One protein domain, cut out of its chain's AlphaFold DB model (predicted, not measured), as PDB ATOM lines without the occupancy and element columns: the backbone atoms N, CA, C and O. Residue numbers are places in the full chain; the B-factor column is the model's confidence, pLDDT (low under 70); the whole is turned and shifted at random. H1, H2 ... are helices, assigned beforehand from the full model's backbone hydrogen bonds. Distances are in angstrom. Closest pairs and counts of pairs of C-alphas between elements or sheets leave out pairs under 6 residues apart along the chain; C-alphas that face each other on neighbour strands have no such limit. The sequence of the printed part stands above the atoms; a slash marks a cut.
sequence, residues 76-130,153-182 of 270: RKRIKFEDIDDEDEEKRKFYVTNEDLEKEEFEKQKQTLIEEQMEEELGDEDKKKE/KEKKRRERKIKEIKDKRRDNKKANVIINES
ATOM      1  N   ARG A  76       8.221  11.883  68.998       56.38
ATOM      2  CA  ARG A  76       7.260  10.788  68.836       56.38
ATOM      3  C   ARG A  76       7.596  10.064  67.539       56.38
ATOM      4  O   ARG A  76       7.541  10.660  66.465       56.38
ATOM      5  N   LYS A  77       7.971   8.783  67.637       54.00
ATOM      6  CA  LYS A  77       8.132   7.911  66.467       54.00
ATOM      7  C   LYS A  77       6.875   8.067  65.610       54.00
ATOM      8  O   LYS A  77       5.778   7.841  66.117       54.00
ATOM      9  N   ARG A  78       7.020   8.486  64.346       55.19
ATOM     10  CA  ARG A  78       5.918   8.359  63.386       55.19
ATOM     11  C   ARG A  78       5.532   6.886  63.393       55.19
ATOM     12  O   ARG A  78       6.380   6.054  63.075       55.19
ATOM     13  N   ILE A  79       4.309   6.591  63.824       58.22
ATOM     14  CA  ILE A  79       3.738   5.253  63.706       58.22
ATOM     15  C   ILE A  79       3.746   4.960  62.211       58.22
ATOM     16  O   ILE A  79       3.197   5.741  61.429       58.22
ATOM     17  N   LYS A  80       4.484   3.928  61.803       56.34
ATOM     18  CA  LYS A  80       4.447   3.496  60.413       56.34
ATOM     19  C   LYS A  80       3.122   2.784  60.201       56.34
ATOM     20  O   LYS A  80       2.620   2.128  61.104       56.34
ATOM     21  N   PHE A  81       2.585   2.913  58.999       52.06
ATOM     22  CA  PHE A  81       1.376   2.219  58.571       52.06
ATOM     23  C   PHE A  81       1.412   0.710  58.884       52.06
ATOM     24  O   PHE A  81       0.429   0.154  59.351       52.06
ATOM     25  N   GLU A  82       2.585   0.092  58.731       58.31
ATOM     26  CA  GLU A  82       2.861  -1.328  58.999       58.31
ATOM     27  C   GLU A  82       2.699  -1.747  60.478       58.31
ATOM     28  O   GLU A  82       2.592  -2.937  60.753       58.31
ATOM     29  N   ASP A  83       2.693  -0.795  61.422       61.72
ATOM     30  CA  ASP A  83       2.597  -1.045  62.871       61.72
ATOM     31  C   ASP A  83       1.153  -0.901  63.411       61.72
ATOM     32  O   ASP A  83       0.940  -0.937  64.625       61.72
ATOM     33  N   ILE A  84       0.167  -0.648  62.540       62.03
ATOM     34  CA  ILE A  84      -1.242  -0.464  62.911       62.03
ATOM     35  C   ILE A  84      -1.985  -1.770  62.643       62.03
ATOM     36  O   ILE A  84      -2.175  -2.143  61.490       62.03
ATOM     37  N   ASP A  85      -2.423  -2.442  63.708       62.28
ATOM     38  CA  ASP A  85      -3.226  -3.659  63.602       62.28
ATOM     39  C   ASP A  85      -4.552  -3.384  62.864       62.28
ATOM     40  O   ASP A  85      -5.227  -2.380  63.112       62.28
ATOM     41  N   ASP A  86      -4.948  -4.304  61.977       62.38
ATOM     42  CA  ASP A  86      -6.165  -4.208  61.150       62.38
ATOM     43  C   ASP A  86      -7.463  -4.088  61.966       62.38
ATOM     44  O   ASP A  86      -8.483  -3.639  61.443       62.38
ATOM     45  N   GLU A  87      -7.424  -4.468  63.244       63.62
ATOM     46  CA  GLU A  87      -8.558  -4.431  64.171       63.62
ATOM     47  C   GLU A  87      -8.860  -3.013  64.699       63.62
ATOM     48  O   GLU A  87      -9.998  -2.722  65.070       63.62
ATOM     49  N   ASP A  88      -7.887  -2.094  64.675       68.44
ATOM     50  CA  ASP A  88      -8.059  -0.726  65.175       68.44
ATOM     51  C   ASP A  88      -8.559   0.221  64.065       68.44
ATOM     52  O   ASP A  88      -7.837   1.102  63.580       68.44
ATOM     53  N   GLU A  89      -9.832   0.085  63.675       63.84
ATOM     54  CA  GLU A  89     -10.462   0.911  62.627       63.84
ATOM     55  C   GLU A  89     -10.295   2.427  62.843       63.84
ATOM     56  O   GLU A  89     -10.167   3.189  61.881       63.84
ATOM     57  N   GLU A  90     -10.313   2.888  64.095       67.19
ATOM     58  CA  GLU A  90     -10.172   4.307  64.447       67.19
ATOM     59  C   GLU A  90      -8.755   4.828  64.175       67.19
ATOM     60  O   GLU A  90      -8.585   5.941  63.669       67.19
ATOM     61  N   LYS A  91      -7.733   4.006  64.444       67.06
ATOM     62  CA  LYS A  91      -6.338   4.331  64.122       67.06
ATOM     63  C   LYS A  91      -6.110   4.249  62.620       67.06
ATOM     64  O   LYS A  91      -5.465   5.140  62.070       67.06
ATOM     65  N   ARG A  92      -6.703   3.257  61.939       66.81
ATOM     66  CA  ARG A  92      -6.674   3.187  60.473       66.81
ATOM     67  C   ARG A  92      -7.242   4.477  59.857       66.81
ATOM     68  O   ARG A  92      -6.563   5.141  59.089       66.81
ATOM     69  N   LYS A  93      -8.429   4.931  60.267       67.81
ATOM     70  CA  LYS A  93      -9.049   6.161  59.721       67.81
ATOM     71  C   LYS A  93      -8.229   7.442  59.955       67.81
ATOM     72  O   LYS A  93      -8.362   8.382  59.179       67.81
ATOM     73  N   PHE A  94      -7.409   7.501  61.009       64.88
ATOM     74  CA  PHE A  94      -6.624   8.694  61.354       64.88
ATOM     75  C   PHE A  94      -5.216   8.717  60.735       64.88
ATOM     76  O   PHE A  94      -4.727   9.786  60.369       64.88
ATOM     77  N   TYR A  95      -4.548   7.563  60.640       65.44
ATOM     78  CA  TYR A  95      -3.148   7.470  60.201       65.44
ATOM     79  C   TYR A  95      -2.977   7.001  58.759       65.44
ATOM     80  O   TYR A  95      -1.919   7.225  58.171       65.44
ATOM     81  N   VAL A  96      -3.990   6.349  58.196       67.31
ATOM     82  CA  VAL A  96      -3.935   5.814  56.843       67.31
ATOM     83  C   VAL A  96      -4.357   6.897  55.875       67.31
ATOM     84  O   VAL A  96      -5.472   7.414  55.932       67.31
ATOM     85  N   THR A  97      -3.449   7.253  54.977       75.56
ATOM     86  CA  THR A  97      -3.784   8.147  53.876       75.56
ATOM     87  C   THR A  97      -4.533   7.369  52.795       75.56
ATOM     88  O   THR A  97      -4.356   6.159  52.657       75.56
ATOM     89  N   ASN A  98      -5.346   8.057  51.988       75.00
ATOM     90  CA  ASN A  98      -6.006   7.427  50.838       75.00
ATOM     91  C   ASN A  98      -4.989   6.707  49.927       75.00
ATOM     92  O   ASN A  98      -5.273   5.627  49.425       75.00
ATOM     93  N   GLU A  99      -3.770   7.248  49.806       74.31
ATOM     94  CA  GLU A  99      -2.680   6.645  49.030       74.31
ATOM     95  C   GLU A  99      -2.209   5.292  49.585       74.31
ATOM     96  O   GLU A  99      -1.730   4.450  48.830       74.31
ATOM     97  N   ASP A 100      -2.297   5.070  50.895       77.38
ATOM     98  CA  ASP A 100      -1.875   3.812  51.517       77.38
ATOM     99  C   ASP A 100      -2.966   2.737  51.401       77.38
ATOM    100  O   ASP A 100      -2.647   1.573  51.162       77.38
ATOM    101  N   LEU A 101      -4.248   3.128  51.441       78.25
ATOM    102  CA  LEU A 101      -5.360   2.228  51.097       78.25
ATOM    103  C   LEU A 101      -5.274   1.771  49.639       78.25
ATOM    104  O   LEU A 101      -5.397   0.582  49.355       78.25
ATOM    105  N   GLU A 102      -5.002   2.697  48.721       79.56
ATOM    106  CA  GLU A 102      -4.837   2.386  47.299       79.56
ATOM    107  C   GLU A 102      -3.671   1.413  47.056       79.56
ATOM    108  O   GLU A 102      -3.775   0.515  46.217       79.56
ATOM    109  N   LYS A 103      -2.571   1.538  47.812       82.94
ATOM    110  CA  LYS A 103      -1.450   0.585  47.756       82.94
ATOM    111  C   LYS A 103      -1.852  -0.795  48.267       82.94
ATOM    112  O   LYS A 103      -1.540  -1.779  47.601       82.94
ATOM    113  N   GLU A 104      -2.559  -0.887  49.393       83.25
ATOM    114  CA  GLU A 104      -3.048  -2.176  49.904       83.25
ATOM    115  C   GLU A 104      -3.993  -2.862  48.915       83.25
ATOM    116  O   GLU A 104      -3.879  -4.063  48.668       83.25
ATOM    117  N   GLU A 105      -4.943  -2.115  48.352       86.88
ATOM    118  CA  GLU A 105      -5.870  -2.636  47.350       86.88
ATOM    119  C   GLU A 105      -5.119  -3.134  46.115       86.88
ATOM    120  O   GLU A 105      -5.403  -4.222  45.608       86.88
ATOM    121  N   PHE A 106      -4.111  -2.385  45.669       87.81
ATOM    122  CA  PHE A 106      -3.260  -2.772  44.553       87.81
ATOM    123  C   PHE A 106      -2.439  -4.033  44.844       87.81
ATOM    124  O   PHE A 106      -2.347  -4.925  43.999       87.81
ATOM    125  N   GLU A 107      -1.853  -4.150  46.035       85.75
ATOM    126  CA  GLU A 107      -1.109  -5.341  46.444       85.75
ATOM    127  C   GLU A 107      -2.012  -6.569  46.527       85.75
ATOM    128  O   GLU A 107      -1.632  -7.635  46.037       85.75
ATOM    129  N   LYS A 108      -3.226  -6.415  47.065       87.69
ATOM    130  CA  LYS A 108      -4.243  -7.474  47.090       87.69
ATOM    131  C   LYS A 108      -4.608  -7.906  45.668       87.69
ATOM    132  O   LYS A 108      -4.543  -9.094  45.372       87.69
ATOM    133  N   GLN A 109      -4.888  -6.967  44.760       85.75
ATOM    134  CA  GLN A 109      -5.158  -7.270  43.344       85.75
ATOM    135  C   GLN A 109      -3.968  -7.942  42.643       85.75
ATOM    136  O   GLN A 109      -4.134  -8.860  41.840       85.75
ATOM    137  N   LYS A 110      -2.740  -7.512  42.943       85.88
ATOM    138  CA  LYS A 110      -1.531  -8.140  42.408       85.88
ATOM    139  C   LYS A 110      -1.404  -9.578  42.905       85.88
ATOM    140  O   LYS A 110      -1.077 -10.458  42.115       85.88
ATOM    141  N   GLN A 111      -1.661  -9.822  44.190       84.38
ATOM    142  CA  GLN A 111      -1.611 -11.157  44.783       84.38
ATOM    143  C   GLN A 111      -2.670 -12.087  44.188       84.38
ATOM    144  O   GLN A 111      -2.311 -13.200  43.809       84.38
ATOM    145  N   THR A 112      -3.914 -11.632  44.022       87.56
ATOM    146  CA  THR A 112      -4.979 -12.455  43.423       87.56
ATOM    147  C   THR A 112      -4.664 -12.833  41.979       87.56
ATOM    148  O   THR A 112      -4.779 -13.998  41.615       87.56
ATOM    149  N   LEU A 113      -4.171 -11.891  41.168       83.75
ATOM    150  CA  LEU A 113      -3.752 -12.172  39.788       83.75
ATOM    151  C   LEU A 113      -2.532 -13.097  39.711       83.75
ATOM    152  O   LEU A 113      -2.388 -13.871  38.768       83.75
ATOM    153  N   ILE A 114      -1.607 -12.989  40.667       82.69
ATOM    154  CA  ILE A 114      -0.475 -13.914  40.773       82.69
ATOM    155  C   ILE A 114      -0.982 -15.321  41.097       82.69
ATOM    156  O   ILE A 114      -0.493 -16.282  40.511       82.69
ATOM    157  N   GLU A 115      -1.936 -15.443  42.013       84.88
ATOM    158  CA  GLU A 115      -2.500 -16.724  42.427       84.88
ATOM    159  C   GLU A 115      -3.305 -17.391  41.303       84.88
ATOM    160  O   GLU A 115      -3.086 -18.568  41.030       84.88
ATOM    161  N   GLU A 116      -4.120 -16.630  40.567       86.06
ATOM    162  CA  GLU A 116      -4.858 -17.113  39.389       86.06
ATOM    163  C   GLU A 116      -3.910 -17.649  38.302       86.06
ATOM    164  O   GLU A 116      -4.060 -18.776  37.829       86.06
ATOM    165  N   GLN A 117      -2.864 -16.888  37.956       80.38
ATOM    166  CA  GLN A 117      -1.859 -17.340  36.986       80.38
ATOM    167  C   GLN A 117      -1.081 -18.564  37.474       80.38
ATOM    168  O   GLN A 117      -0.743 -19.450  36.688       80.38
ATOM    169  N   MET A 118      -0.781 -18.631  38.773       80.56
ATOM    170  CA  MET A 118      -0.138 -19.807  39.355       80.56
ATOM    171  C   MET A 118      -1.010 -21.041  39.251       80.56
ATOM    172  O   MET A 118      -0.483 -22.116  38.974       80.56
ATOM    173  N   GLU A 119      -2.307 -20.908  39.505       82.38
ATOM    174  CA  GLU A 119      -3.247 -22.014  39.402       82.38
ATOM    175  C   GLU A 119      -3.357 -22.517  37.958       82.38
ATOM    176  O   GLU A 119      -3.317 -23.729  37.735       82.38
ATOM    177  N   GLU A 120      -3.386 -21.613  36.975       81.81
ATOM    178  CA  GLU A 120      -3.397 -21.965  35.552       81.81
ATOM    179  C   GLU A 120      -2.114 -22.715  35.134       81.81
ATOM    180  O   GLU A 120      -2.185 -23.823  34.592       81.81
ATOM    181  N   GLU A 121      -0.929 -22.182  35.462       78.38
ATOM    182  CA  GLU A 121       0.352 -22.812  35.111       78.38
ATOM    183  C   GLU A 121       0.592 -24.140  35.851       78.38
ATOM    184  O   GLU A 121       1.048 -25.122  35.252       78.38
ATOM    185  N   LEU A 122       0.277 -24.205  37.151       77.06
ATOM    186  CA  LEU A 122       0.377 -25.442  37.931       77.06
ATOM    187  C   LEU A 122      -0.625 -26.487  37.437       77.06
ATOM    188  O   LEU A 122      -0.262 -27.659  37.328       77.06
ATOM    189  N   GLY A 123      -1.852 -26.073  37.114       73.81
ATOM    190  CA  GLY A 123      -2.902 -26.941  36.596       73.81
ATOM    191  C   GLY A 123      -2.527 -27.568  35.257       73.81
ATOM    192  O   GLY A 123      -2.707 -28.770  35.066       73.81
ATOM    193  N   ASP A 124      -1.945 -26.800  34.340       67.25
ATOM    194  CA  ASP A 124      -1.482 -27.324  33.055       67.25
ATOM    195  C   ASP A 124      -0.270 -28.249  33.183       67.25
ATOM    196  O   ASP A 124      -0.152 -29.233  32.447       67.25
ATOM    197  N   GLU A 125       0.628 -27.999  34.133       62.16
ATOM    198  CA  GLU A 125       1.736 -28.913  34.405       62.16
ATOM    199  C   GLU A 125       1.311 -30.186  35.143       62.16
ATOM    200  O   GLU A 125       1.857 -31.255  34.868       62.16
ATOM    201  N   ASP A 126       0.359 -30.106  36.069       63.19
ATOM    202  CA  ASP A 126      -0.187 -31.277  36.759       63.19
ATOM    203  C   ASP A 126      -1.035 -32.144  35.814       63.19
ATOM    204  O   ASP A 126      -1.072 -33.359  35.992       63.19
ATOM    205  N   LYS A 127      -1.622 -31.561  34.758       60.78
ATOM    206  CA  LYS A 127      -2.185 -32.310  33.616       60.78
ATOM    207  C   LYS A 127      -1.104 -32.964  32.745       60.78
ATOM    208  O   LYS A 127      -1.336 -34.049  32.221       60.78
ATOM    209  N   LYS A 128       0.054 -32.313  32.560       59.03
ATOM    210  CA  LYS A 128       1.188 -32.846  31.770       59.03
ATOM    211  C   LYS A 128       1.941 -33.961  32.484       59.03
ATOM    212  O   LYS A 128       2.531 -34.810  31.823       59.03
ATOM    213  N   LYS A 129       1.972 -33.956  33.818       59.78
ATOM    214  CA  LYS A 129       2.444 -35.116  34.573       59.78
ATOM    215  C   LYS A 129       1.423 -36.219  34.362       59.78
ATOM    216  O   LYS A 129       0.274 -36.077  34.765       59.78
ATOM    217  N   GLU A 130       1.852 -37.311  33.745       54.75
ATOM    218  CA  GLU A 130       1.078 -38.543  33.720       54.75
ATOM    219  C   GLU A 130       0.664 -38.852  35.161       54.75
ATOM    220  O   GLU A 130       1.509 -39.113  36.026       54.75
ATOM    221  N   LYS A 153       7.919 -33.352  50.420       83.19
ATOM    222  CA  LYS A 153       8.702 -33.186  49.186       83.19
ATOM    223  C   LYS A 153       7.854 -32.580  48.067       83.19
ATOM    224  O   LYS A 153       8.331 -31.698  47.353       83.19
ATOM    225  N   GLU A 154       6.605 -33.018  47.938       80.12
ATOM    226  CA  GLU A 154       5.632 -32.495  46.979       80.12
ATOM    227  C   GLU A 154       5.279 -31.030  47.285       80.12
ATOM    228  O   GLU A 154       5.382 -30.183  46.394       80.12
ATOM    229  N   LYS A 155       5.013 -30.697  48.558       83.38
ATOM    230  CA  LYS A 155       4.818 -29.311  49.023       83.38
ATOM    231  C   LYS A 155       6.020 -28.422  48.708       83.38
ATOM    232  O   LYS A 155       5.871 -27.395  48.055       83.38
ATOM    233  N   LYS A 156       7.234 -28.863  49.053       85.56
ATOM    234  CA  LYS A 156       8.469 -28.107  48.785       85.56
ATOM    235  C   LYS A 156       8.717 -27.904  47.288       85.56
ATOM    236  O   LYS A 156       9.253 -26.875  46.881       85.56
ATOM    237  N   ARG A 157       8.348 -28.874  46.445       81.38
ATOM    238  CA  ARG A 157       8.413 -28.729  44.982       81.38
ATOM    239  C   ARG A 157       7.412 -27.685  44.492       81.38
ATOM    240  O   ARG A 157       7.790 -26.862  43.665       81.38
ATOM    241  N   ARG A 158       6.179 -27.699  45.008       81.50
ATOM    242  CA  ARG A 158       5.149 -26.700  44.688       81.50
ATOM    243  C   ARG A 158       5.593 -25.293  45.096       81.50
ATOM    244  O   ARG A 158       5.572 -24.396  44.268       81.50
ATOM    245  N   GLU A 159       6.111 -25.122  46.310       85.50
ATOM    246  CA  GLU A 159       6.635 -23.837  46.800       85.50
ATOM    247  C   GLU A 159       7.792 -23.297  45.949       85.50
ATOM    248  O   GLU A 159       7.861 -22.101  45.676       85.50
ATOM    249  N   ARG A 160       8.711 -24.167  45.509       85.75
ATOM    250  CA  ARG A 160       9.807 -23.767  44.609       85.75
ATOM    251  C   ARG A 160       9.284 -23.264  43.268       85.75
ATOM    252  O   ARG A 160       9.772 -22.250  42.789       85.75
ATOM    253  N   LYS A 161       8.290 -23.945  42.699       81.38
ATOM    254  CA  LYS A 161       7.660 -23.528  41.443       81.38
ATOM    255  C   LYS A 161       6.918 -22.210  41.593       81.38
ATOM    256  O   LYS A 161       7.112 -21.328  40.777       81.38
ATOM    257  N   ILE A 162       6.154 -22.045  42.671       83.06
ATOM    258  CA  ILE A 162       5.493 -20.776  42.997       83.06
ATOM    259  C   ILE A 162       6.516 -19.634  43.009       83.06
ATOM    260  O   ILE A 162       6.292 -18.599  42.394       83.06
ATOM    261  N   LYS A 163       7.676 -19.826  43.648       86.31
ATOM    262  CA  LYS A 163       8.749 -18.818  43.634       86.31
ATOM    263  C   LYS A 163       9.278 -18.553  42.224       86.31
ATOM    264  O   LYS A 163       9.420 -17.401  41.847       86.31
ATOM    265  N   GLU A 164       9.495 -19.599  41.434       86.44
ATOM    266  CA  GLU A 164       9.946 -19.471  40.047       86.44
ATOM    267  C   GLU A 164       8.943 -18.702  39.168       86.44
ATOM    268  O   GLU A 164       9.356 -17.871  38.366       86.44
ATOM    269  N   ILE A 165       7.638 -18.929  39.344       82.69
ATOM    270  CA  ILE A 165       6.574 -18.204  38.633       82.69
ATOM    271  C   ILE A 165       6.580 -16.726  39.042       82.69
ATOM    272  O   ILE A 165       6.571 -15.855  38.173       82.69
ATOM    273  N   LYS A 166       6.690 -16.421  40.346       84.25
ATOM    274  CA  LYS A 166       6.848 -15.029  40.814       84.25
ATOM    275  C   LYS A 166       8.084 -14.370  40.205       84.25
ATOM    276  O   LYS A 166       8.007 -13.220  39.791       84.25
ATOM    277  N   ASP A 167       9.197 -15.096  40.107       87.31
ATOM    278  CA  ASP A 167      10.464 -14.563  39.604       87.31
ATOM    279  C   ASP A 167      10.507 -14.376  38.082       87.31
ATOM    280  O   ASP A 167      11.183 -13.462  37.604       87.31
ATOM    281  N   LYS A 168       9.784 -15.207  37.321       88.00
ATOM    282  CA  LYS A 168       9.686 -15.106  35.855       88.00
ATOM    283  C   LYS A 168       8.947 -13.854  35.395       88.00
ATOM    284  O   LYS A 168       9.274 -13.326  34.330       88.00
ATOM    285  N   ARG A 169       7.986 -13.372  36.186       85.75
ATOM    286  CA  ARG A 169       7.187 -12.199  35.832       85.75
ATOM    287  C   ARG A 169       8.034 -10.930  35.753       85.75
ATOM    288  O   ARG A 169       8.868 -10.632  36.612       85.75
ATOM    289  N   ARG A 170       7.774 -10.112  34.735       88.62
ATOM    290  CA  ARG A 170       8.510  -8.864  34.459       88.62
ATOM    291  C   ARG A 170       8.252  -7.774  35.497       88.62
ATOM    292  O   ARG A 170       9.050  -6.841  35.622       88.62
ATOM    293  N   ASP A 171       7.138  -7.865  36.212       90.12
ATOM    294  CA  ASP A 171       6.689  -6.918  37.229       90.12
ATOM    295  C   ASP A 171       7.113  -7.290  38.663       90.12
ATOM    296  O   ASP A 171       6.822  -6.539  39.594       90.12
ATOM    297  N   ASN A 172       7.856  -8.387  38.864       86.62
ATOM    298  CA  ASN A 172       8.278  -8.840  40.197       86.62
ATOM    299  C   ASN A 172       9.102  -7.780  40.954       86.62
ATOM    300  O   ASN A 172       8.874  -7.507  42.127       86.62
ATOM    301  N   LYS A 173      10.022  -7.101  40.257       87.56
ATOM    302  CA  LYS A 173      10.886  -6.059  40.849       87.56
ATOM    303  C   LYS A 173      10.206  -4.689  40.988       87.56
ATOM    304  O   LYS A 173      10.871  -3.726  41.361       87.56
ATOM    305  N   LYS A 174       8.925  -4.562  40.625       88.00
ATOM    306  CA  LYS A 174       8.190  -3.288  40.609       88.00
ATOM    307  C   LYS A 174       7.045  -3.339  41.619       88.00
ATOM    308  O   LYS A 174       6.172  -4.192  41.498       88.00
ATOM    309  N   ALA A 175       7.030  -2.416  42.582       83.81
ATOM    310  CA  ALA A 175       5.994  -2.371  43.618       83.81
ATOM    311  C   ALA A 175       4.621  -1.982  43.040       83.81
ATOM    312  O   ALA A 175       3.665  -2.725  43.202       83.81
ATOM    313  N   ASN A 176       4.563  -0.905  42.249       86.62
ATOM    314  CA  ASN A 176       3.300  -0.249  41.870       86.62
ATOM    315  C   ASN A 176       2.852  -0.559  40.432       86.62
ATOM    316  O   ASN A 176       2.155   0.235  39.805       86.62
ATOM    317  N   VAL A 177       3.339  -1.651  39.839       89.62
ATOM    318  CA  VAL A 177       3.046  -1.983  38.438       89.62
ATOM    319  C   VAL A 177       2.633  -3.440  38.341       89.62
ATOM    320  O   VAL A 177       3.338  -4.315  38.841       89.62
ATOM    321  N   ILE A 178       1.510  -3.674  37.666       89.19
ATOM    322  CA  ILE A 178       1.066  -4.986  37.202       89.19
ATOM    323  C   ILE A 178       1.177  -4.954  35.680       89.19
ATOM    324  O   ILE A 178       0.622  -4.066  35.031       89.19
ATOM    325  N   ILE A 179       1.943  -5.882  35.107       90.62
ATOM    326  CA  ILE A 179       2.130  -5.975  33.653       90.62
ATOM    327  C   ILE A 179       1.310  -7.151  33.136       90.62
ATOM    328  O   ILE A 179       1.481  -8.278  33.590       90.62
ATOM    329  N   ASN A 180       0.456  -6.897  32.145       90.31
ATOM    330  CA  ASN A 180      -0.163  -7.969  31.380       90.31
ATOM    331  C   ASN A 180       0.868  -8.551  30.394       90.31
ATOM    332  O   ASN A 180       1.338  -7.850  29.499       90.31
ATOM    333  N   GLU A 181       1.233  -9.822  30.567       86.25
ATOM    334  CA  GLU A 181       2.219 -10.520  29.726       86.25
ATOM    335  C   GLU A 181       1.587 -11.242  28.523       86.25
ATOM    336  O   GLU A 181       2.298 -11.800  27.681       86.25
ATOM    337  N   SER A 182       0.254 -11.213  28.407       89.44
ATOM    338  CA  SER A 182      -0.449 -11.796  27.266       89.44
ATOM    339  C   SER A 182      -0.116 -11.055  25.965       89.44
ATOM    340  O   SER A 182       0.007  -9.831  25.912       89.44
TER     341      SER A 182
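What this domain is: This is residues 76 to 130 and 153 to 182 of the 270 residues of the protein "Hypothetical protein" of Euplotes crassus (UniProt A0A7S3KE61). One long helix, H2, makes the length of this model; H3 slants across it near its middle, and short H1 sits off its beginning. Beyond H3, residues 169 to 182 fold back beside H2 with no named element. The printed part has 85 residues, with H1, H2 and H3 in order, no named strand, class all helix. It is only just loose, close to extended, with a radius of gyration of the C-alphas of 17.6 A and spans of 59 by 31 by 20 A.

How they stand to each other: Look at H2, residues 98 to 128, and H3, residues 153 to 168: they only just touch, with 3 pairs of C-alphas within 8 A, the closest Met 118 and Ile 162 at 6.8 A. They run opposite ways at a steep tilt of 58 degrees. H1, residues 89 to 95, is apart from both. In H1, H2 and H3 every O i to N i+4 pair is within hydrogen-bond range.

Where its parts are: Find C-alpha 98 at (-6.006, 7.427, 50.838); H2 runs 45.1 A from there. H3 runs 22.5 A to C-alpha 168 at (9.686, -15.106, 35.855). H1 spans 10.1 A.

The domain as a whole: Residues 131 to 152 are cut out; C-alphas 130 and 153 are 18.1 A apart. The link H1 to H2 is tight. Residues 76 to 96 and 124 to 130 have pLDDT under 70.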